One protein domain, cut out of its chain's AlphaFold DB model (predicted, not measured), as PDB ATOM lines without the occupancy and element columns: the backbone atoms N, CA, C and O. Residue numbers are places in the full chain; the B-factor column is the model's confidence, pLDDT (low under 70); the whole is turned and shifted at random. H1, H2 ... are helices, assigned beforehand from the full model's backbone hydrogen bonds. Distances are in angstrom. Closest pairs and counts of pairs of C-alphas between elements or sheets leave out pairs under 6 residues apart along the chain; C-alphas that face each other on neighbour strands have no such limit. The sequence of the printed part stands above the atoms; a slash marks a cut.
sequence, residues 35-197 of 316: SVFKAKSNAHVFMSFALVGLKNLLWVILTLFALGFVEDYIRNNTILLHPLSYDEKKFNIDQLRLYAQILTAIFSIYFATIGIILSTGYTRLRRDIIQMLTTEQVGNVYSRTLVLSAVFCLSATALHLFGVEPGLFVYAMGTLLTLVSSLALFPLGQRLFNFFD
ATOM      1  N   SER A  35     115.199  22.234 -81.209       43.66
ATOM      2  CA  SER A  35     115.440  20.789 -81.348       43.66
ATOM      3  C   SER A  35     114.236  20.081 -81.963       43.66
ATOM      4  O   SER A  35     114.405  19.261 -82.865       43.66
ATOM      5  N   VAL A  36     113.016  20.486 -81.588       47.81
ATOM      6  CA  VAL A  36     111.787  20.068 -82.271       47.81
ATOM      7  C   VAL A  36     111.800  20.564 -83.718       47.81
ATOM      8  O   VAL A  36     111.446  19.801 -84.599       47.81
ATOM      9  N   PHE A  37     112.292  21.765 -84.031       43.31
ATOM     10  CA  PHE A  37     112.379  22.230 -85.424       43.31
ATOM     11  C   PHE A  37     113.422  21.465 -86.267       43.31
ATOM     12  O   PHE A  37     113.179  21.207 -87.444       43.31
ATOM     13  N   LYS A  38     114.552  21.041 -85.678       42.09
ATOM     14  CA  LYS A  38     115.588  20.245 -86.371       42.09
ATOM     15  C   LYS A  38     115.243  18.754 -86.506       42.09
ATOM     16  O   LYS A  38     115.597  18.159 -87.518       42.09
ATOM     17  N   ALA A  39     114.523  18.155 -85.553       41.59
ATOM     18  CA  ALA A  39     114.118  16.742 -85.613       41.59
ATOM     19  C   ALA A  39     112.786  16.510 -86.363       41.59
ATOM     20  O   ALA A  39     112.564  15.443 -86.937       41.59
ATOM     21  N   LYS A  40     111.902  17.516 -86.413       45.69
ATOM     22  CA  LYS A  40     110.565  17.413 -87.027       45.69
ATOM     23  C   LYS A  40     110.574  17.517 -88.554       45.69
ATOM     24  O   LYS A  40     109.595  17.114 -89.166       45.69
ATOM     25  N   SER A  41     111.662  17.972 -89.182       47.38
ATOM     26  CA  SER A  41     111.768  18.000 -90.651       47.38
ATOM     27  C   SER A  41     111.844  16.592 -91.255       47.38
ATOM     28  O   SER A  41     111.100  16.287 -92.178       47.38
ATOM     29  N   ASN A  42     112.676  15.697 -90.710       43.66
ATOM     30  CA  ASN A  42     112.835  14.348 -91.274       43.66
ATOM     31  C   ASN A  42     111.760  13.374 -90.769       43.66
ATOM     32  O   ASN A  42     111.237  12.583 -91.550       43.66
ATOM     33  N   ALA A  43     111.364  13.466 -89.492       52.25
ATOM     34  CA  ALA A  43     110.338  12.588 -88.928       52.25
ATOM     35  C   ALA A  43     108.933  12.869 -89.494       52.25
ATOM     36  O   ALA A  43     108.178  11.931 -89.729       52.25
ATOM     37  N   HIS A  44     108.585  14.133 -89.778       54.94
ATOM     38  CA  HIS A  44     107.302  14.452 -90.416       54.94
ATOM     39  C   HIS A  44     107.234  13.928 -91.851       54.94
ATOM     40  O   HIS A  44     106.177  13.491 -92.280       54.94
ATOM     41  N   VAL A  45     108.343  13.936 -92.590       53.16
ATOM     42  CA  VAL A  45     108.382  13.419 -93.963       53.16
ATOM     43  C   VAL A  45     108.169  11.903 -93.964       53.16
ATOM     44  O   VAL A  45     107.234  11.432 -94.606       53.16
ATOM     45  N   PHE A  46     108.924  11.146 -93.159       51.44
ATOM     46  CA  PHE A  46     108.718   9.697 -93.024       51.44
ATOM     47  C   PHE A  46     107.333   9.337 -92.473       51.44
ATOM     48  O   PHE A  46     106.678   8.445 -93.008       51.44
ATOM     49  N   MET A  47     106.850  10.047 -91.449       56.09
ATOM     50  CA  MET A  47     105.534   9.778 -90.866       56.09
ATOM     51  C   MET A  47     104.391  10.182 -91.802       56.09
ATOM     52  O   MET A  47     103.394   9.472 -91.873       56.09
ATOM     53  N   SER A  48     104.543  11.262 -92.571       58.81
ATOM     54  CA  SER A  48     103.596  11.650 -93.620       58.81
ATOM     55  C   SER A  48     103.557  10.605 -94.733       58.81
ATOM     56  O   SER A  48     102.472  10.233 -95.166       58.81
ATOM     57  N   PHE A  49     104.707  10.085 -95.175       58.78
ATOM     58  CA  PHE A  49     104.748   9.013 -96.173       58.78
ATOM     59  C   PHE A  49     104.114   7.717 -95.655       58.78
ATOM     60  O   PHE A  49     103.304   7.114 -96.357       58.78
ATOM     61  N   ALA A  50     104.397   7.332 -94.407       65.69
ATOM     62  CA  ALA A  50     103.784   6.167 -93.772       65.69
ATOM     63  C   ALA A  50     102.262   6.328 -93.606       65.69
ATOM     64  O   ALA A  50     101.512   5.408 -93.921       65.69
ATOM     65  N   LEU A  51     101.784   7.507 -93.186       69.75
ATOM     66  CA  LEU A  51     100.351   7.815 -93.075       69.75
ATOM     67  C   LEU A  51      99.642   7.792 -94.432       69.75
ATOM     68  O   LEU A  51      98.519   7.300 -94.527       69.75
ATOM     69  N   VAL A  52     100.282   8.300 -95.488       66.62
ATOM     70  CA  VAL A  52      99.736   8.242 -96.852       66.62
ATOM     71  C   VAL A  52      99.658   6.794 -97.341       66.62
ATOM     72  O   VAL A  52      98.623   6.396 -97.879       66.62
ATOM     73  N   GLY A  53     100.702   5.992 -97.107       67.44
ATOM     74  CA  GLY A  53     100.710   4.560 -97.419       67.44
ATOM     75  C   GLY A  53      99.622   3.790 -96.668       67.44
ATOM     76  O   GLY A  53      98.859   3.047 -97.280       67.44
ATOM     77  N   LEU A  54      99.476   4.043 -95.365       76.19
ATOM     78  CA  LEU A  54      98.452   3.423 -94.523       76.19
ATOM     79  C   LEU A  54      97.035   3.808 -94.964       76.19
ATOM     80  O   LEU A  54      96.159   2.951 -95.053       76.19
ATOM     81  N   LYS A  55      96.805   5.082 -95.305       77.19
ATOM     82  CA  LYS A  55      95.515   5.547 -95.834       77.19
ATOM     83  C   LYS A  55      95.165   4.862 -97.157       77.19
ATOM     84  O   LYS A  55      94.004   4.521 -97.368       77.19
ATOM     85  N   ASN A  56      96.146   4.676 -98.039       72.94
ATOM     86  CA  ASN A  56      95.950   3.974 -99.306       72.94
ATOM     87  C   ASN A  56      95.663   2.476 -99.081       72.94
ATOM     88  O   ASN A  56      94.752   1.947 -99.706       72.94
ATOM     89  N   LEU A  57      96.361   1.818 -98.147       78.75
ATOM     90  CA  LEU A  57      96.081   0.429 -97.754       78.75
ATOM     91  C   LEU A  57      94.663   0.254 -97.199       78.75
ATOM     92  O   LEU A  57      93.959  -0.663 -97.607       78.75
ATOM     93  N   LEU A  58      94.220   1.154 -96.317       80.94
ATOM     94  CA  LEU A  58      92.853   1.131 -95.786       80.94
ATOM     95  C   LEU A  58      91.807   1.276 -96.896       80.94
ATOM     96  O   LEU A  58      90.806   0.564 -96.887       80.94
ATOM     97  N   TRP A  59      92.054   2.158 -97.869       80.94
ATOM     98  CA  TRP A  59      91.193   2.300 -99.045       80.94
ATOM     99  C   TRP A  59      91.116   1.012 -99.865       80.94
ATOM    100  O   TRP A  59      90.025   0.623-100.262       80.94
ATOM    101  N   VAL A  60      92.248   0.341-100.079       80.94
ATOM    102  CA  VAL A  60      92.317  -0.930-100.814       80.94
ATOM    103  C   VAL A  60      91.583  -2.056-100.079       80.94
ATOM    104  O   VAL A  60      90.844  -2.817-100.693       80.94
ATOM    105  N   ILE A  61      91.740  -2.153 -98.758       80.56
ATOM    106  CA  ILE A  61      91.021  -3.148 -97.949       80.56
ATOM    107  C   ILE A  61      89.511  -2.893 -98.015       80.56
ATOM    108  O   ILE A  61      88.734  -3.828 -98.190       80.56
ATOM    109  N   LEU A  62      89.094  -1.626 -97.932       83.81
ATOM    110  CA  LEU A  62      87.688  -1.242 -98.019       83.81
ATOM    111  C   LEU A  62      87.095  -1.544 -99.401       83.81
ATOM    112  O   LEU A  62      85.974  -2.042 -99.475       83.81
ATOM    113  N   THR A  63      87.832  -1.300-100.491       80.06
ATOM    114  CA  THR A  63      87.358  -1.645-101.839       80.06
ATOM    115  C   THR A  63      87.280  -3.151-102.050       80.06
ATOM    116  O   THR A  63      86.297  -3.613-102.622       80.06
ATOM    117  N   LEU A  64      88.250  -3.929-101.558       79.75
ATOM    118  CA  LEU A  64      88.204  -5.395-101.613       79.75
ATOM    119  C   LEU A  64      87.022  -5.961-100.822       79.75
ATOM    120  O   LEU A  64      86.320  -6.834-101.323       79.75
ATOM    121  N   PHE A  65      86.763  -5.428 -99.627       79.50
ATOM    122  CA  PHE A  65      85.615  -5.834 -98.819       79.50
ATOM    123  C   PHE A  65      84.287  -5.479 -99.499       79.50
ATOM    124  O   PHE A  65      83.387  -6.310 -99.556       79.50
ATOM    125  N   ALA A  66      84.180  -4.276-100.074       79.56
ATOM    126  CA  ALA A  66      82.999  -3.860-100.826       79.56
ATOM    127  C   ALA A  66      82.761  -4.746-102.061       79.56
ATOM    128  O   ALA A  66      81.633  -5.165-102.292       79.56
ATOM    129  N   LEU A  67      83.812  -5.072-102.822       77.81
ATOM    130  CA  LEU A  67      83.734  -5.976-103.974       77.81
ATOM    131  C   LEU A  67      83.315  -7.389-103.559       77.81
ATOM    132  O   LEU A  67      82.438  -7.964-104.195       77.81
ATOM    133  N   GLY A  68      83.885  -7.919-102.473       73.69
ATOM    134  CA  GLY A  68      83.499  -9.219-101.926       73.69
ATOM    135  C   GLY A  68      82.041  -9.255-101.464       73.69
ATOM    136  O   GLY A  68      81.318 -10.187-101.797       73.69
ATOM    137  N   PHE A  69      81.580  -8.211-100.769       76.62
ATOM    138  CA  PHE A  69      80.190  -8.101-100.316       76.62
ATOM    139  C   PHE A  69      79.204  -7.965-101.483       76.62
ATOM    140  O   PHE A  69      78.147  -8.589-101.479       76.62
ATOM    141  N   VAL A  70      79.550  -7.172-102.503       77.06
ATOM    142  CA  VAL A  70      78.744  -7.035-103.726       77.06
ATOM    143  C   VAL A  70      78.666  -8.367-104.467       77.06
ATOM    144  O   VAL A  70      77.591  -8.745-104.925       77.06
ATOM    145  N   GLU A  71      79.773  -9.100-104.560       73.94
ATOM    146  CA  GLU A  71      79.785 -10.405-105.210       73.94
ATOM    147  C   GLU A  71      78.944 -11.436-104.454       73.94
ATOM    148  O   GLU A  71      78.173 -12.157-105.084       73.94
ATOM    149  N   ASP A  72      79.030 -11.472-103.124       72.00
ATOM    150  CA  ASP A  72      78.222 -12.360-102.280       72.00
ATOM    151  C   ASP A  72      76.723 -12.015-102.360       72.00
ATOM    152  O   ASP A  72      75.871 -12.889-102.526       72.00
ATOM    153  N   TYR A  73      76.393 -10.720-102.369       72.25
ATOM    154  CA  TYR A  73      75.023 -10.237-102.545       72.25
ATOM    155  C   TYR A  73      74.440 -10.600-103.919       72.25
ATOM    156  O   TYR A  73      73.275 -10.992-104.014       72.25
ATOM    157  N   ILE A  74      75.227 -10.488-104.995       68.62
ATOM    158  CA  ILE A  74      74.790 -10.852-106.351       68.62
ATOM    159  C   ILE A  74      74.690 -12.375-106.490       68.62
ATOM    160  O   ILE A  74      73.722 -12.862-107.071       68.62
ATOM    161  N   ARG A  75      75.630 -13.135-105.918       67.50
ATOM    162  CA  ARG A  75      75.632 -14.607-105.921       67.50
ATOM    163  C   ARG A  75      74.423 -15.189-105.186       67.50
ATOM    164  O   ARG A  75      73.837 -16.152-105.666       67.50
ATOM    165  N   ASN A  76      74.004 -14.570-104.083       69.06
ATOM    166  CA  ASN A  76      72.799 -14.974-103.355       69.06
ATOM    167  C   ASN A  76      71.495 -14.604-104.083       69.06
ATOM    168  O   ASN A  76      70.483 -15.272-103.888       69.06
ATOM    169  N   ASN A  77      71.504 -13.568-104.930       68.38
ATOM    170  CA  ASN A  77      70.303 -13.082-105.621       68.38
ATOM    171  C   ASN A  77      70.180 -13.528-107.089       68.38
ATOM    172  O   ASN A  77      69.106 -13.392-107.672       68.38
ATOM    173  N   THR A  78      71.241 -14.044-107.719       54.34
ATOM    174  CA  THR A  78      71.226 -14.434-109.139       54.34
ATOM    175  C   THR A  78      72.036 -15.701-109.422       54.34
ATOM    176  O   THR A  78      73.162 -15.858-108.970       54.34
ATOM    177  N   ILE A  79      71.488 -16.575-110.277       57.00
ATOM    178  CA  ILE A  79      72.108 -17.833-110.760       57.00
ATOM    179  C   ILE A  79      73.250 -17.561-111.777       57.00
ATOM    180  O   ILE A  79      73.898 -18.474-112.282       57.00
ATOM    181  N   LEU A  80      73.508 -16.288-112.098       50.00
ATOM    182  CA  LEU A  80      74.339 -15.862-113.229       50.00
ATOM    183  C   LEU A  80      75.852 -16.020-112.978       50.00
ATOM    184  O   LEU A  80      76.624 -16.103-113.928       50.00
ATOM    185  N   LEU A  81      76.278 -16.105-111.715       57.59
ATOM    186  CA  LEU A  81      77.668 -16.376-111.335       57.59
ATOM    187  C   LEU A  81      77.837 -17.864-111.020       57.59
ATOM    188  O   LEU A  81      77.529 -18.316-109.917       57.59
ATOM    189  N   HIS A  82      78.350 -18.633-111.982       57.97
ATOM    190  CA  HIS A  82      78.783 -20.001-111.710       57.97
ATOM    191  C   HIS A  82      79.917 -20.020-110.668       57.97
ATOM    192  O   HIS A  82      80.768 -19.122-110.656       57.97
ATOM    193  N   PRO A  83      79.946 -21.017-109.764       60.50
ATOM    194  CA  PRO A  83      81.093 -21.218-108.892       60.50
ATOM    195  C   PRO A  83      82.323 -21.494-109.764       60.50
ATOM    196  O   PRO A  83      82.345 -22.466-110.512       60.50
ATOM    197  N   LEU A  84      83.318 -20.606-109.683       61.31
ATOM    198  CA  LEU A  84      84.583 -20.733-110.409       61.31
ATOM    199  C   LEU A  84      85.210 -22.104-110.129       61.31
ATOM    200  O   LEU A  84      85.318 -22.512-108.965       61.31
ATOM    201  N   SER A  85      85.641 -22.790-111.187       65.94
ATOM    202  CA  SER A  85      86.364 -24.056-111.072       65.94
ATOM    203  C   SER A  85      87.711 -23.845-110.367       65.94
ATOM    204  O   SER A  85      88.287 -22.754-110.400       65.94
ATOM    205  N   TYR A  86      88.244 -24.885-109.721       67.25
ATOM    206  CA  TYR A  86      89.522 -24.821-108.998       67.25
ATOM    207  C   TYR A  86      90.680 -24.338-109.893       67.25
ATOM    208  O   TYR A  86      91.499 -23.521-109.464       67.25
ATOM    209  N   ASP A  87      90.695 -24.763-111.158       70.31
ATOM    210  CA  ASP A  87      91.709 -24.343-112.132       70.31
ATOM    211  C   ASP A  87      91.560 -22.869-112.545       70.31
ATOM    212  O   ASP A  87      92.558 -22.158-112.677       70.31
ATOM    213  N   GLU A  88      90.328 -22.365-112.666       74.75
ATOM    214  CA  GLU A  88      90.049 -20.955-112.985       74.75
ATOM    215  C   GLU A  88      90.452 -20.032-111.829       74.75
ATOM    216  O   GLU A  88      91.011 -18.955-112.043       74.75
ATOM    217  N   LYS A  89      90.236 -20.473-110.584       72.62
ATOM    218  CA  LYS A  89      90.675 -19.752-109.380       72.62
ATOM    219  C   LYS A  89      92.193 -19.616-109.337       72.62
ATOM    220  O   LYS A  89      92.705 -18.519-109.108       72.62
ATOM    221  N   LYS A  90      92.913 -20.714-109.585       79.50
ATOM    222  CA  LYS A  90      94.379 -20.715-109.623       79.50
ATOM    223  C   LYS A  90      94.901 -19.786-110.721       79.50
ATOM    224  O   LYS A  90      95.768 -18.958-110.450       79.50
ATOM    225  N   PHE A  91      94.312 -19.860-111.917       81.62
ATOM    226  CA  PHE A  91      94.653 -18.978-113.029       81.62
ATOM    227  C   PHE A  91      94.458 -17.494-112.675       81.62
ATOM    228  O   PHE A  91      95.364 -16.691-112.889       81.62
ATOM    229  N   ASN A  92      93.326 -17.123-112.066       81.31
ATOM    230  CA  ASN A  92      93.044 -15.735-111.680       81.31
ATOM    231  C   ASN A  92      94.042 -15.189-110.647       81.31
ATOM    232  O   ASN A  92      94.468 -14.036-110.745       81.31
ATOM    233  N   ILE A  93      94.442 -16.009-109.671       82.00
ATOM    234  CA  ILE A  93      95.433 -15.625-108.655       82.00
ATOM    235  C   ILE A  93      96.810 -15.418-109.293       82.00
ATOM    236  O   ILE A  93      97.481 -14.423-109.000       82.00
ATOM    237  N   ASP A  94      97.220 -16.324-110.180       85.38
ATOM    238  CA  ASP A  94      98.491 -16.208-110.892       85.38
ATOM    239  C   ASP A  94      98.505 -14.965-111.801       85.38
ATOM    240  O   ASP A  94      99.494 -14.231-111.812       85.38
ATOM    241  N   GLN A  95      97.393 -14.635-112.470       86.19
ATOM    242  CA  GLN A  95      97.258 -13.394-113.246       86.19
ATOM    243  C   GLN A  95      97.368 -12.134-112.377       86.19
ATOM    244  O   GLN A  95      98.114 -11.217-112.720       86.19
ATOM    245  N   LEU A  96      96.695 -12.082-111.222       85.94
ATOM    246  CA  LEU A  96      96.819 -10.945-110.301       85.94
ATOM    247  C   LEU A  96      98.258 -10.761-109.802       85.94
ATOM    248  O   LEU A  96      98.735  -9.629-109.678       85.94
ATOM    249  N   ARG A  97      98.967 -11.866-109.548       87.38
ATOM    250  CA  ARG A  97     100.388 -11.835-109.184       87.38
ATOM    251  C   ARG A  97     101.237 -11.267-110.321       87.38
ATOM    252  O   ARG A  97     102.101 -10.431-110.061       87.38
ATOM    253  N   LEU A  98     100.977 -11.674-111.565       89.06
ATOM    254  CA  LEU A  98     101.654 -11.126-112.742       89.06
ATOM    255  C   LEU A  98     101.383  -9.624-112.900       89.06
ATOM    256  O   LEU A  98     102.322  -8.858-113.116       89.06
ATOM    257  N   TYR A  99     100.141  -9.167-112.713       89.00
ATOM    258  CA  TYR A  99      99.809  -7.738-112.759       89.00
ATOM    259  C   TYR A  99     100.561  -6.936-111.700       89.00
ATOM    260  O   TYR A  99     101.149  -5.902-112.016       89.00
ATOM    261  N   ALA A 100     100.615  -7.433-110.462       87.88
ATOM    262  CA  ALA A 100     101.394  -6.804-109.402       87.88
ATOM    263  C   ALA A 100     102.884  -6.676-109.768       87.88
ATOM    264  O   ALA A 100     103.488  -5.622-109.545       87.88
ATOM    265  N   GLN A 101     103.476  -7.719-110.360       89.62
ATOM    266  CA  GLN A 101     104.872  -7.707-110.804       89.62
ATOM    267  C   GLN A 101     105.108  -6.687-111.924       89.62
ATOM    268  O   GLN A 101     106.028  -5.875-111.819       89.62
ATOM    269  N   ILE A 102     104.257  -6.678-112.955       89.50
ATOM    270  CA  ILE A 102     104.356  -5.744-114.086       89.50
ATOM    271  C   ILE A 102     104.232  -4.295-113.601       89.50
ATOM    272  O   ILE A 102     105.074  -3.460-113.933       89.50
ATOM    273  N   LEU A 103     103.234  -3.992-112.764       88.12
ATOM    274  CA  LEU A 103     103.036  -2.649-112.209       88.12
ATOM    275  C   LEU A 103     104.235  -2.204-111.365       88.12
ATOM    276  O   LEU A 103     104.697  -1.072-111.495       88.12
ATOM    277  N   THR A 104     104.789  -3.095-110.544       87.50
ATOM    278  CA  THR A 104     105.969  -2.784-109.723       87.50
ATOM    279  C   THR A 104     107.210  -2.531-110.585       87.50
ATOM    280  O   THR A 104     107.977  -1.606-110.308       87.50
ATOM    281  N   ALA A 105     107.398  -3.297-111.663       89.44
ATOM    282  CA  ALA A 105     108.484  -3.077-112.614       89.44
ATOM    283  C   ALA A 105     108.355  -1.715-113.314       89.44
ATOM    284  O   ALA A 105     109.317  -0.946-113.355       89.44
ATOM    285  N   ILE A 106     107.151  -1.378-113.785       86.31
ATOM    286  CA  ILE A 106     106.838  -0.074-114.384       86.31
ATOM    287  C   ILE A 106     107.145   1.064-113.402       86.31
ATOM    288  O   ILE A 106     107.797   2.041-113.774       86.31
ATOM    289  N   PHE A 107     106.700   0.942-112.150       84.00
ATOM    290  CA  PHE A 107     106.966   1.928-111.102       84.00
ATOM    291  C   PHE A 107     108.468   2.152-110.904       84.00
ATOM    292  O   PHE A 107     108.924   3.294-110.859       84.00
ATOM    293  N   SER A 108     109.235   1.063-110.822       85.81
ATOM    294  CA  SER A 108     110.686   1.109-110.639       85.81
ATOM    295  C   SER A 108     111.376   1.849-111.789       85.81
ATOM    296  O   SER A 108     112.138   2.785-111.552       85.81
ATOM    297  N   ILE A 109     111.042   1.509-113.039       85.44
ATOM    298  CA  ILE A 109     111.598   2.164-114.235       85.44
ATOM    299  C   ILE A 109     111.218   3.649-114.273       85.44
ATOM    300  O   ILE A 109     112.052   4.502-114.581       85.44
ATOM    301  N   TYR A 110     109.978   3.987-113.922       80.06
ATOM    302  CA  TYR A 110     109.507   5.368-113.894       80.06
ATOM    303  C   TYR A 110     110.292   6.233-112.892       80.06
ATOM    304  O   TYR A 110     110.805   7.293-113.245       80.06
ATOM    305  N   PHE A 111     110.458   5.768-111.653       76.81
ATOM    306  CA  PHE A 111     111.226   6.518-110.655       76.81
ATOM    307  C   PHE A 111     112.728   6.524-110.946       76.81
ATOM    308  O   PHE A 111     113.388   7.530-110.688       76.81
ATOM    309  N   ALA A 112     113.267   5.449-111.530       82.31
ATOM    310  CA  ALA A 112     114.656   5.407-111.974       82.31
ATOM    311  C   ALA A 112     114.925   6.426-113.089       82.31
ATOM    312  O   ALA A 112     115.894   7.179-113.010       82.31
ATOM    313  N   THR A 113     114.051   6.505-114.097       77.44
ATOM    314  CA  THR A 113     114.190   7.472-115.200       77.44
ATOM    315  C   THR A 113     114.063   8.906-114.700       77.44
ATOM    316  O   THR A 113     114.954   9.702-114.981       77.44
ATOM    317  N   ILE A 114     113.059   9.229-113.872       75.25
ATOM    318  CA  ILE A 114     112.968  10.546-113.215       75.25
ATOM    319  C   ILE A 114     114.223  10.852-112.396       75.25
ATOM    320  O   ILE A 114     114.736  11.965-112.472       75.25
ATOM    321  N   GLY A 115     114.736   9.889-111.629       72.75
ATOM    322  CA  GLY A 115     115.938  10.067-110.814       72.75
ATOM    323  C   GLY A 115     117.177  10.388-111.650       72.75
ATOM    324  O   GLY A 115     117.887  11.347-111.346       72.75
ATOM    325  N   ILE A 116     117.404   9.632-112.731       74.44
ATOM    326  CA  ILE A 116     118.499   9.873-113.682       74.44
ATOM    327  C   ILE A 116     118.354  11.263-114.288       74.44
ATOM    328  O   ILE A 116     119.282  12.058-114.225       74.44
ATOM    329  N   ILE A 117     117.176  11.573-114.815       68.44
ATOM    330  CA  ILE A 117     116.866  12.841-115.472       68.44
ATOM    331  C   ILE A 117     117.076  14.033-114.532       68.44
ATOM    332  O   ILE A 117     117.695  15.030-114.902       68.44
ATOM    333  N   LEU A 118     116.580  13.944-113.298       66.81
ATOM    334  CA  LEU A 118     116.745  14.991-112.297       66.81
ATOM    335  C   LEU A 118     118.227  15.184-111.942       66.81
ATOM    336  O   LEU A 118     118.678  16.310-111.725       66.81
ATOM    337  N   SER A 119     118.991  14.089-111.934       63.94
ATOM    338  CA  SER A 119     120.429  14.083-111.671       63.94
ATOM    339  C   SER A 119     121.285  14.536-112.860       63.94
ATOM    340  O   SER A 119     122.394  15.017-112.641       63.94
ATOM    341  N   THR A 120     120.840  14.382-114.106       66.69
ATOM    342  CA  THR A 120     121.639  14.731-115.294       66.69
ATOM    343  C   THR A 120     121.242  16.080-115.889       66.69
ATOM    344  O   THR A 120     122.124  16.853-116.253       66.69
ATOM    345  N   GLY A 121     119.947  16.405-115.932       59.84
ATOM    346  CA  GLY A 121     119.427  17.644-116.521       59.84
ATOM    347  C   GLY A 121     119.375  18.836-115.561       59.84
ATOM    348  O   GLY A 121     119.508  19.980-115.988       59.84
ATOM    349  N   TYR A 122     119.224  18.596-114.251       59.81
ATOM    350  CA  TYR A 122     118.815  19.647-113.306       59.81
ATOM    351  C   TYR A 122     119.722  19.841-112.089       59.81
ATOM    352  O   TYR A 122     119.389  20.639-111.214       59.81
ATOM    353  N   THR A 123     120.912  19.235-112.042       54.75
ATOM    354  CA  THR A 123     121.909  19.504-110.975       54.75
ATOM    355  C   THR A 123     122.295  20.979-110.848       54.75
ATOM    356  O   THR A 123     122.804  21.399-109.811       54.75
ATOM    357  N   ARG A 124     122.016  21.783-111.882       55.19
ATOM    358  CA  ARG A 124     122.236  23.235-111.927       55.19
ATOM    359  C   ARG A 124     120.992  24.078-111.602       55.19
ATOM    360  O   ARG A 124     121.103  25.304-111.558       55.19
ATOM    361  N   LEU A 125     119.818  23.474-111.395       58.34
ATOM    362  CA  LEU A 125     118.590  24.189-111.036       58.34
ATOM    363  C   LEU A 125     118.435  24.360-109.518       58.34
ATOM    364  O   LEU A 125     118.877  23.535-108.720       58.34
ATOM    365  N   ARG A 126     117.779  25.456-109.109       59.84
ATOM    366  CA  ARG A 126     117.451  25.737-107.703       59.84
ATOM    367  C   ARG A 126     116.609  24.583-107.139       59.84
ATOM    368  O   ARG A 126     115.685  24.112-107.805       59.84
ATOM    369  N   ARG A 127     116.887  24.169-105.893       59.28
ATOM    370  CA  ARG A 127     116.150  23.101-105.177       59.28
ATOM    371  C   ARG A 127     114.628  23.263-105.234       59.28
ATOM    372  O   ARG A 127     113.927  22.261-105.266       59.28
ATOM    373  N   ASP A 128     114.130  24.493-105.317       55.78
ATOM    374  CA  ASP A 128     112.696  24.792-105.364       55.78
ATOM    375  C   ASP A 128     112.024  24.345-106.675       55.78
ATOM    376  O   ASP A 128     110.859  23.957-106.660       55.78
ATOM    377  N   ILE A 129     112.746  24.350-107.803       59.50
ATOM    378  CA  ILE A 129     112.217  23.877-109.096       59.50
ATOM    379  C   ILE A 129     112.263  22.352-109.153       59.50
ATOM    380  O   ILE A 129     111.306  21.723-109.589       59.50
ATOM    381  N   ILE A 130     113.323  21.751-108.610       60.41
ATOM    382  CA  ILE A 130     113.411  20.301-108.393       60.41
ATOM    383  C   ILE A 130     112.266  19.824-107.489       60.41
ATOM    384  O   ILE A 130     111.626  18.809-107.764       60.41
ATOM    385  N   GLN A 131     111.964  20.571-106.426       59.31
ATOM    386  CA  GLN A 131     110.831  20.283-105.558       59.31
ATOM    387  C   GLN A 131     109.503  20.451-106.306       59.31
ATOM    388  O   GLN A 131     108.603  19.636-106.139       59.31
ATOM    389  N   MET A 132     109.373  21.457-107.170       58.06
ATOM    390  CA  MET A 132     108.170  21.651-107.980       58.06
ATOM    391  C   MET A 132     107.965  20.527-109.010       58.06
ATOM    392  O   MET A 132     106.845  20.041-109.122       58.06
ATOM    393  N   LEU A 133     109.031  20.050-109.669       58.81
ATOM    394  CA  LEU A 133     108.994  18.870-110.548       58.81
ATOM    395  C   LEU A 133     108.618  17.595-109.781       58.81
ATOM    396  O   LEU A 133     107.790  16.811-110.227       58.81
ATOM    397  N   THR A 134     109.214  17.376-108.608       57.06
ATOM    398  CA  THR A 134     108.961  16.157-107.815       57.06
ATOM    399  C   THR A 134     107.602  16.169-107.109       57.06
ATOM    400  O   THR A 134     107.056  15.107-106.823       57.06
ATOM    401  N   THR A 135     107.028  17.350-106.857       55.59
ATOM    402  CA  THR A 135     105.710  17.522-106.213       55.59
ATOM    403  C   THR A 135     104.593  17.785-107.234       55.59
ATOM    404  O   THR A 135     103.468  18.112-106.849       55.59
ATOM    405  N   GLU A 136     104.874  17.667-108.534       58.41
ATOM    406  CA  GLU A 136     103.909  17.976-109.585       58.41
ATOM    407  C   GLU A 136     102.650  17.099-109.472       58.41
ATOM    408  O   GLU A 136     102.691  15.884-109.244       58.41
ATOM    409  N   GLN A 137     101.500  17.747-109.645       49.66
ATOM    410  CA  GLN A 137     100.175  17.202-109.373       49.66
ATOM    411  C   GLN A 137      99.860  15.945-110.202       49.66
ATOM    412  O   GLN A 137      99.154  15.062-109.719       49.66
ATOM    413  N   VAL A 138     100.414  15.821-111.411       50.03
ATOM    414  CA  VAL A 138     100.129  14.697-112.320       50.03
ATOM    415  C   VAL A 138     101.028  13.490-112.053       50.03
ATOM    416  O   VAL A 138     100.518  12.371-112.007       50.03
ATOM    417  N   GLY A 139     102.318  13.696-111.765       57.62
ATOM    418  CA  GLY A 139     103.212  12.624-111.308       57.62
ATOM    419  C   GLY A 139     102.771  12.047-109.961       57.62
ATOM    420  O   GLY A 139     102.771  10.831-109.771       57.62
ATOM    421  N   ASN A 140     102.284  12.896-109.051       66.38
ATOM    422  CA  ASN A 140     101.733  12.463-107.767       66.38
ATOM    423  C   ASN A 140     100.417  11.677-107.923       66.38
ATOM    424  O   ASN A 140     100.247  10.635-107.297       66.38
ATOM    425  N   VAL A 141      99.486  12.125-108.777       67.50
ATOM    426  CA  VAL A 141      98.234  11.382-109.024       67.50
ATOM    427  C   VAL A 141      98.518  10.048-109.711       67.50
ATOM    428  O   VAL A 141      98.004   9.027-109.268       67.50
ATOM    429  N   TYR A 142      99.368  10.027-110.739       72.38
ATOM    430  CA  TYR A 142      99.724   8.798-111.444       72.38
ATOM    431  C   TYR A 142     100.459   7.801-110.548       72.38
ATOM    432  O   TYR A 142     100.031   6.655-110.437       72.38
ATOM    433  N   SER A 143     101.529   8.235-109.871       73.94
ATOM    434  CA  SER A 143     102.275   7.364-108.954       73.94
ATOM    435  C   SER A 143     101.367   6.824-107.854       73.94
ATOM    436  O   SER A 143     101.448   5.645-107.520       73.94
ATOM    437  N   ARG A 144     100.425   7.635-107.358       76.00
ATOM    438  CA  ARG A 144      99.425   7.184-106.393       76.00
ATOM    439  C   ARG A 144      98.466   6.150-106.978       76.00
ATOM    440  O   ARG A 144      98.227   5.148-106.315       76.00
ATOM    441  N   THR A 145      97.938   6.358-108.183       79.56
ATOM    442  CA  THR A 145      97.050   5.393-108.857       79.56
ATOM    443  C   THR A 145      97.768   4.078-109.142       79.56
ATOM    444  O   THR A 145      97.216   3.010-108.893       79.56
ATOM    445  N   LEU A 146      99.021   4.139-109.591       82.38
ATOM    446  CA  LEU A 146      99.810   2.956-109.904       82.38
ATOM    447  C   LEU A 146     100.177   2.171-108.638       82.38
ATOM    448  O   LEU A 146     100.007   0.954-108.607       82.38
ATOM    449  N   VAL A 147     100.600   2.851-107.566       82.75
ATOM    450  CA  VAL A 147     100.846   2.212-106.262       82.75
ATOM    451  C   VAL A 147      99.561   1.606-105.702       82.75
ATOM    452  O   VAL A 147      99.592   0.481-105.214       82.75
ATOM    453  N   LEU A 148      98.426   2.304-105.800       83.25
ATOM    454  CA  LEU A 148      97.124   1.763-105.396       83.25
ATOM    455  C   LEU A 148      96.773   0.496-106.183       83.25
ATOM    456  O   LEU A 148      96.357  -0.485-105.576       83.25
ATOM    457  N   SER A 149      96.986   0.497-107.499       83.88
ATOM    458  CA  SER A 149      96.765  -0.660-108.372       83.88
ATOM    459  C   SER A 149      97.656  -1.849-107.998       83.88
ATOM    460  O   SER A 149      97.167  -2.959-107.795       83.88
ATOM    461  N   ALA A 150      98.956  -1.616-107.792       85.56
ATOM    462  CA  ALA A 150      99.896  -2.664-107.395       85.56
ATOM    463  C   ALA A 150      99.562  -3.247-106.011       85.56
ATOM    464  O   ALA A 150      99.534  -4.465-105.836       85.56
ATOM    465  N   VAL A 151      99.261  -2.386-105.034       85.81
ATOM    466  CA  VAL A 151      98.861  -2.796-103.679       85.81
ATOM    467  C   VAL A 151      97.517  -3.527-103.699       85.81
ATOM    468  O   VAL A 151      97.355  -4.497-102.963       85.81
ATOM    469  N   PHE A 152      96.575  -3.125-104.556       85.44
ATOM    470  CA  PHE A 152      95.307  -3.828-104.765       85.44
ATOM    471  C   PHE A 152      95.534  -5.254-105.276       85.44
ATOM    472  O   PHE A 152      95.060  -6.199-104.652       85.44
ATOM    473  N   CYS A 153      96.331  -5.435-106.332       84.25
ATOM    474  CA  CYS A 153      96.644  -6.768-106.854       84.25
ATOM    475  C   CYS A 153      97.389  -7.632-105.819       84.25
ATOM    476  O   CYS A 153      97.025  -8.788-105.610       84.25
ATOM    477  N   LEU A 154      98.381  -7.074-105.110       84.94
ATOM    478  CA  LEU A 154      99.118  -7.799-104.066       84.94
ATOM    479  C   LEU A 154      98.223  -8.209-102.894       84.94
ATOM    480  O   LEU A 154      98.253  -9.366-102.482       84.94
ATOM    481  N   SER A 155      97.414  -7.290-102.370       83.69
ATOM    482  CA  SER A 155      96.505  -7.587-101.256       83.69
ATOM    483  C   SER A 155      95.434  -8.602-101.649       83.69
ATOM    484  O   SER A 155      95.188  -9.532-100.886       83.69
ATOM    485  N   ALA A 156      94.886  -8.513-102.862       82.25
ATOM    486  CA  ALA A 156      93.968  -9.513-103.396       82.25
ATOM    487  C   ALA A 156      94.614 -10.907-103.504       82.25
ATOM    488  O   ALA A 156      93.982 -11.895-103.137       82.25
ATOM    489  N   THR A 157      95.888 -11.010-103.912       81.62
ATOM    490  CA  THR A 157      96.603 -12.302-103.860       81.62
ATOM    491  C   THR A 157      96.907 -12.768-102.437       81.62
ATOM    492  O   THR A 157      96.912 -13.968-102.174       81.62
ATOM    493  N   ALA A 158      97.140 -11.842-101.504       81.31
ATOM    494  CA  ALA A 158      97.439 -12.169-100.115       81.31
ATOM    495  C   ALA A 158      96.205 -12.668 -99.348       81.31
ATOM    496  O   ALA A 158      96.350 -13.499 -98.458       81.31
ATOM    497  N   LEU A 159      94.994 -12.230 -99.710       77.19
ATOM    498  CA  LEU A 159      93.742 -12.723 -99.119       77.19
ATOM    499  C   LEU A 159      93.555 -14.236 -99.297       77.19
ATOM    500  O   LEU A 159      93.006 -14.891 -98.411       77.19
ATOM    501  N   HIS A 160      94.104 -14.804-100.372       70.31
ATOM    502  CA  HIS A 160      94.097 -16.248-100.587       70.31
ATOM    503  C   HIS A 160      94.851 -17.016 -99.485       70.31
ATOM    504  O   HIS A 160      94.417 -18.096 -99.093       70.31
ATOM    505  N   LEU A 161      95.925 -16.446 -98.915       71.38
ATOM    506  CA  LEU A 161      96.651 -17.055 -97.785       71.38
ATOM    507  C   LEU A 161      95.792 -17.145 -96.515       71.38
ATOM    508  O   LEU A 161      96.047 -17.994 -95.667       71.38
ATOM    509  N   PHE A 162      94.772 -16.291 -96.390       67.06
ATOM    510  CA  PHE A 162      93.826 -16.283 -95.272       67.06
ATOM    511  C   PHE A 162      92.561 -17.113 -95.544       67.06
ATOM    512  O   PHE A 162      91.634 -17.088 -94.739       67.06
ATOM    513  N   GLY A 163      92.505 -17.845 -96.664       62.19
ATOM    514  CA  GLY A 163      91.359 -18.683 -97.028       62.19
ATOM    515  C   GLY A 163      90.159 -17.915 -97.593       62.19
ATOM    516  O   GLY A 163      89.106 -18.512 -97.793       62.19
ATOM    517  N   VAL A 164      90.301 -16.613 -97.872       64.00
ATOM    518  CA  VAL A 164      89.270 -15.816 -98.550       64.00
ATOM    519  C   VAL A 164      89.505 -15.912-100.052       64.00
ATOM    520  O   VAL A 164      90.516 -15.430-100.569       64.00
ATOM    521  N   GLU A 165      88.589 -16.569-100.757       66.38
ATOM    522  CA  GLU A 165      88.702 -16.759-102.200       66.38
ATOM    523  C   GLU A 165      88.400 -15.447-102.948       66.38
ATOM    524  O   GLU A 165      87.321 -14.876-102.770       66.38
ATOM    525  N   PRO A 166      89.325 -14.940-103.786       65.56
ATOM    526  CA  PRO A 166      89.073 -13.750-104.584       65.56
ATOM    527  C   PRO A 166      88.045 -14.061-105.673       65.56
ATOM    528  O   PRO A 166      88.190 -15.009-106.446       65.56
ATOM    529  N   GLY A 167      87.003 -13.241-105.723       68.06
ATOM    530  CA  GLY A 167      85.915 -13.390-106.671       68.06
ATOM    531  C   GLY A 167      86.187 -12.782-108.054       68.06
ATOM    532  O   GLY A 167      87.198 -12.110-108.286       68.06
ATOM    533  N   LEU A 168      85.272 -13.017-108.998       73.81
ATOM    534  CA  LEU A 168      85.419 -12.614-110.406       73.81
ATOM    535  C   LEU A 168      85.458 -11.082-110.556       73.81
ATOM    536  O   LEU A 168      86.176 -10.553-111.407       73.81
ATOM    537  N   PHE A 169      84.769 -10.351-109.675       75.81
ATOM    538  CA  PHE A 169      84.802  -8.887-109.673       75.81
ATOM    539  C   PHE A 169      86.159  -8.323-109.245       75.81
ATOM    540  O   PHE A 169      86.603  -7.312-109.788       75.81
ATOM    541  N   VAL A 170      86.850  -8.988-108.315       79.69
ATOM    542  CA  VAL A 170      88.207  -8.597-107.897       79.69
ATOM    543  C   VAL A 170      89.176  -8.749-109.069       79.69
ATOM    544  O   VAL A 170      90.004  -7.867-109.308       79.69
ATOM    545  N   TYR A 171      89.019  -9.822-109.849       80.44
ATOM    546  CA  TYR A 171      89.784 -10.038-111.072       80.44
ATOM    547  C   TYR A 171      89.503  -8.970-112.138       80.44
ATOM    548  O   TYR A 171      90.437  -8.326-112.615       80.44
ATOM    549  N   ALA A 172      88.230  -8.721-112.464       81.81
ATOM    550  CA  ALA A 172      87.837  -7.713-113.453       81.81
ATOM    551  C   ALA A 172      88.291  -6.292-113.069       81.81
ATOM    552  O   ALA A 172      88.686  -5.495-113.919       81.81
ATOM    553  N   MET A 173      88.278  -5.973-111.775       83.56
ATOM    554  CA  MET A 173      88.801  -4.706-111.276       83.56
ATOM    555  C   MET A 173      90.329  -4.645-111.415       83.56
ATOM    556  O   MET A 173      90.865  -3.640-111.879       83.56
ATOM    557  N   GLY A 174      91.040  -5.728-111.080       83.81
ATOM    558  CA  GLY A 174      92.494  -5.824-111.228       83.81
ATOM    559  C   GLY A 174      92.971  -5.668-112.676       83.81
ATOM    560  O   GLY A 174      93.930  -4.935-112.932       83.81
ATOM    561  N   THR A 175      92.278  -6.284-113.639       85.56
ATOM    562  CA  THR A 175      92.587  -6.135-115.073       85.56
ATOM    563  C   THR A 175      92.377  -4.697-115.542       85.56
ATOM    564  O   THR A 175      93.271  -4.115-116.161       85.56
ATOM    565  N   LEU A 176      91.241  -4.085-115.192       87.31
ATOM    566  CA  LEU A 176      90.922  -2.706-115.561       87.31
ATOM    567  C   LEU A 176      91.937  -1.718-114.976       87.31
ATOM    568  O   LEU A 176      92.445  -0.858-115.697       87.31
ATOM    569  N   LEU A 177      92.291  -1.865-113.698       84.88
ATOM    570  CA  LEU A 177      93.278  -1.006-113.039       84.88
ATOM    571  C   LEU A 177      94.668  -1.140-113.663       84.88
ATOM    572  O   LEU A 177      95.376  -0.139-113.813       84.88
ATOM    573  N   THR A 178      95.056  -2.354-114.053       87.50
ATOM    574  CA  THR A 178      96.341  -2.608-114.714       87.50
ATOM    575  C   THR A 178      96.372  -1.973-116.100       87.50
ATOM    576  O   THR A 178      97.334  -1.283-116.439       87.50
ATOM    577  N   LEU A 179      95.293  -2.116-116.870       87.31
ATOM    578  CA  LEU A 179      95.169  -1.547-118.211       87.31
ATOM    579  C   LEU A 179      95.187  -0.012-118.174       87.31
ATOM    580  O   LEU A 179      95.956   0.611-118.904       87.31
ATOM    581  N   VAL A 180      94.422   0.605-117.265       85.88
ATOM    582  CA  VAL A 180      94.425   2.065-117.063       85.88
ATOM    583  C   VAL A 180      95.810   2.560-116.638       85.88
ATOM    584  O   VAL A 180      96.297   3.552-117.180       85.88
ATOM    585  N   SER A 181      96.472   1.858-115.712       84.25
ATOM    586  CA  SER A 181      97.820   2.223-115.252       84.25
ATOM    587  C   SER A 181      98.852   2.127-116.378       84.25
ATOM    588  O   SER A 181      99.695   3.010-116.511       84.25
ATOM    589  N   SER A 182      98.763   1.096-117.222       83.94
ATOM    590  CA  SER A 182      99.658   0.920-118.367       83.94
ATOM    591  C   SER A 182      99.420   1.965-119.459       83.94
ATOM    592  O   SER A 182     100.382   2.485-120.014       83.94
ATOM    593  N   LEU A 183      98.165   2.306-119.772       82.56
ATOM    594  CA  LEU A 183      97.862   3.341-120.768       82.56
ATOM    595  C   LEU A 183      98.308   4.731-120.305       82.56
ATOM    596  O   LEU A 183      98.754   5.537-121.119       82.56
ATOM    597  N   ALA A 184      98.240   5.004-119.002       78.19
ATOM    598  CA  ALA A 184      98.663   6.276-118.432       78.19
ATOM    599  C   ALA A 184     100.183   6.527-118.527       78.19
ATOM    600  O   ALA A 184     100.598   7.681-118.429       78.19
ATOM    601  N   LEU A 185     101.010   5.504-118.793       75.50
ATOM    602  CA  LEU A 185     102.447   5.688-119.045       75.50
ATOM    603  C   LEU A 185     102.728   6.560-120.264       75.50
ATOM    604  O   LEU A 185     103.647   7.374-120.234       75.50
ATOM    605  N   PHE A 186     101.957   6.384-121.335       72.62
ATOM    606  CA  PHE A 186     102.206   7.053-122.606       72.62
ATOM    607  C   PHE A 186     102.097   8.588-122.518       72.62
ATOM    608  O   PHE A 186     103.093   9.267-122.789       72.62
ATOM    609  N   PRO A 187     100.963   9.173-122.068       67.56
ATOM    610  CA  PRO A 187     100.855  10.624-121.929       67.56
ATOM    611  C   PRO A 187     101.834  11.175-120.889       67.56
ATOM    612  O   PRO A 187     102.235  12.336-120.958       67.56
ATOM    613  N   LEU A 188     102.236  10.353-119.921       68.06
ATOM    614  CA  LEU A 188     103.115  10.770-118.847       68.06
ATOM    615  C   LEU A 188     104.586  10.808-119.268       68.06
ATOM    616  O   LEU A 188     105.291  11.744-118.897       68.06
ATOM    617  N   GLY A 189     105.023   9.859-120.099       67.19
ATOM    618  CA  GLY A 189     106.316   9.920-120.775       67.19
ATOM    619  C   GLY A 189     106.421  11.179-121.633       67.19
ATOM    620  O   GLY A 189     107.357  11.955-121.467       67.19
ATOM    621  N   GLN A 190     105.411  11.454-122.466       66.50
ATOM    622  CA  GLN A 190     105.368  12.673-123.283       66.50
ATOM    623  C   GLN A 190     105.385  13.949-122.429       66.50
ATOM    624  O   GLN A 190     106.073  14.911-122.763       66.50
ATOM    625  N   ARG A 191     104.658  13.965-121.307       65.06
ATOM    626  CA  ARG A 191     104.645  15.104-120.383       65.06
ATOM    627  C   ARG A 191     106.003  15.310-119.723       65.06
ATOM    628  O   ARG A 191     106.456  16.442-119.693       65.06
ATOM    629  N   LEU A 192     106.671  14.253-119.261       63.75
ATOM    630  CA  LEU A 192     108.041  14.355-118.749       63.75
ATOM    631  C   LEU A 192     108.967  15.002-119.779       63.75
ATOM    632  O   LEU A 192     109.704  15.914-119.422       63.75
ATOM    633  N   PHE A 193     108.863  14.593-121.049       64.19
ATOM    634  CA  PHE A 193     109.643  15.197-122.128       64.19
ATOM    635  C   PHE A 193     109.317  16.678-122.352       64.19
ATOM    636  O   PHE A 193     110.221  17.503-122.415       64.19
ATOM    637  N   ASN A 194     108.035  17.029-122.374       60.88
ATOM    638  CA  ASN A 194     107.564  18.409-122.511       60.88
ATOM    639  C   ASN A 194     107.924  19.303-121.308       60.88
ATOM    640  O   ASN A 194     108.058  20.513-121.446       60.88
ATOM    641  N   PHE A 195     108.073  18.730-120.111       58.03
ATOM    642  CA  PHE A 195     108.537  19.452-118.924       58.03
ATOM    643  C   PHE A 195     110.039  19.779-118.985       58.03
ATOM    644  O   PHE A 195     110.481  20.662-118.245       58.03
ATOM    645  N   PHE A 196     110.811  19.133-119.875       59.31
ATOM    646  CA  PHE A 196     112.194  19.544-120.151       59.31
ATOM    647  C   PHE A 196     112.279  20.877-120.875       59.31
ATOM    648  O   PHE A 196     113.233  21.619-120.639       59.31
ATOM    649  N   ASP A 197     111.266  21.231-121.669       60.47
ATOM    650  CA  ASP A 197     111.173  22.564-122.241       60.47
ATOM    651  C   ASP A 197     110.813  23.563-121.137       60.47
ATOM    652  O   ASP A 197     109.654  23.767-120.775       60.47
TER     653      ASP A 197
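What this domain is: This is residues 35 to 197 of the 316 residues of an uncharacterized protein of Escherichia coli (UniProt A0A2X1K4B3). A long helix, H1, crosses over H4 and the beginning of H5, its residues 35 to 51 sticking out free of an elongated three-helix bundle. The bundle is H2, H4 and H5, up and down, each running against the one before it in the chain, with little H3 near one end of H2. The printed part has 163 residues with five named helices, H1 to H5, and no named strand: all helix. It is loose, with a radius of gyration of the C-alphas of 19.8 A and spans of 64 by 41 by 23 A.

Where its parts are: Find C-alpha 35 at (115.440, 20.789, -81.348); from there H1, residues 35 to 77, runs 61.4 A, with a kink of 41 degrees near residue 42. H2 is residues 86 to 121, 52.5 A; H3 is residues 127 to 134; H4 is residues 137 to 162, 36.9 A. H5, residues 168 to 196, runs 43.0 A to C-alpha 196 at (112.194, 19.544, -120.151), with a kink of 28 degrees near residue 187.

How they stand to each other: Look at residues 56 to 64 of H1, which touch H4 at a steep tilt of 56 degrees; the closest C-alphas, Val 60 and Phe 152, are 5.7 A apart. H2 touches H4 at a shallow tilt of 30 degrees, opposite ways, the closest C-alphas being Ala 100 and Ala 150, 4.8 A. H4 and H5 form a hairpin. H3 and H2 are close but not clearly touching, at 7.4 A between C-alphas 130 and 118. Every O i to N i+4 pair is within hydrogen-bond range in H2 and H3, against 36 of 39 in H1, 19 of 22 in H4 and 22 of 25 in H5.

The domain as a whole: The farthest C-alphas, Ser 35 and Ile 79, are 65.1 A apart. The printed part has no cut and no long link. Look for pLDDT under 70 in 74 residues, among them 35 to 53 and 117 to 141.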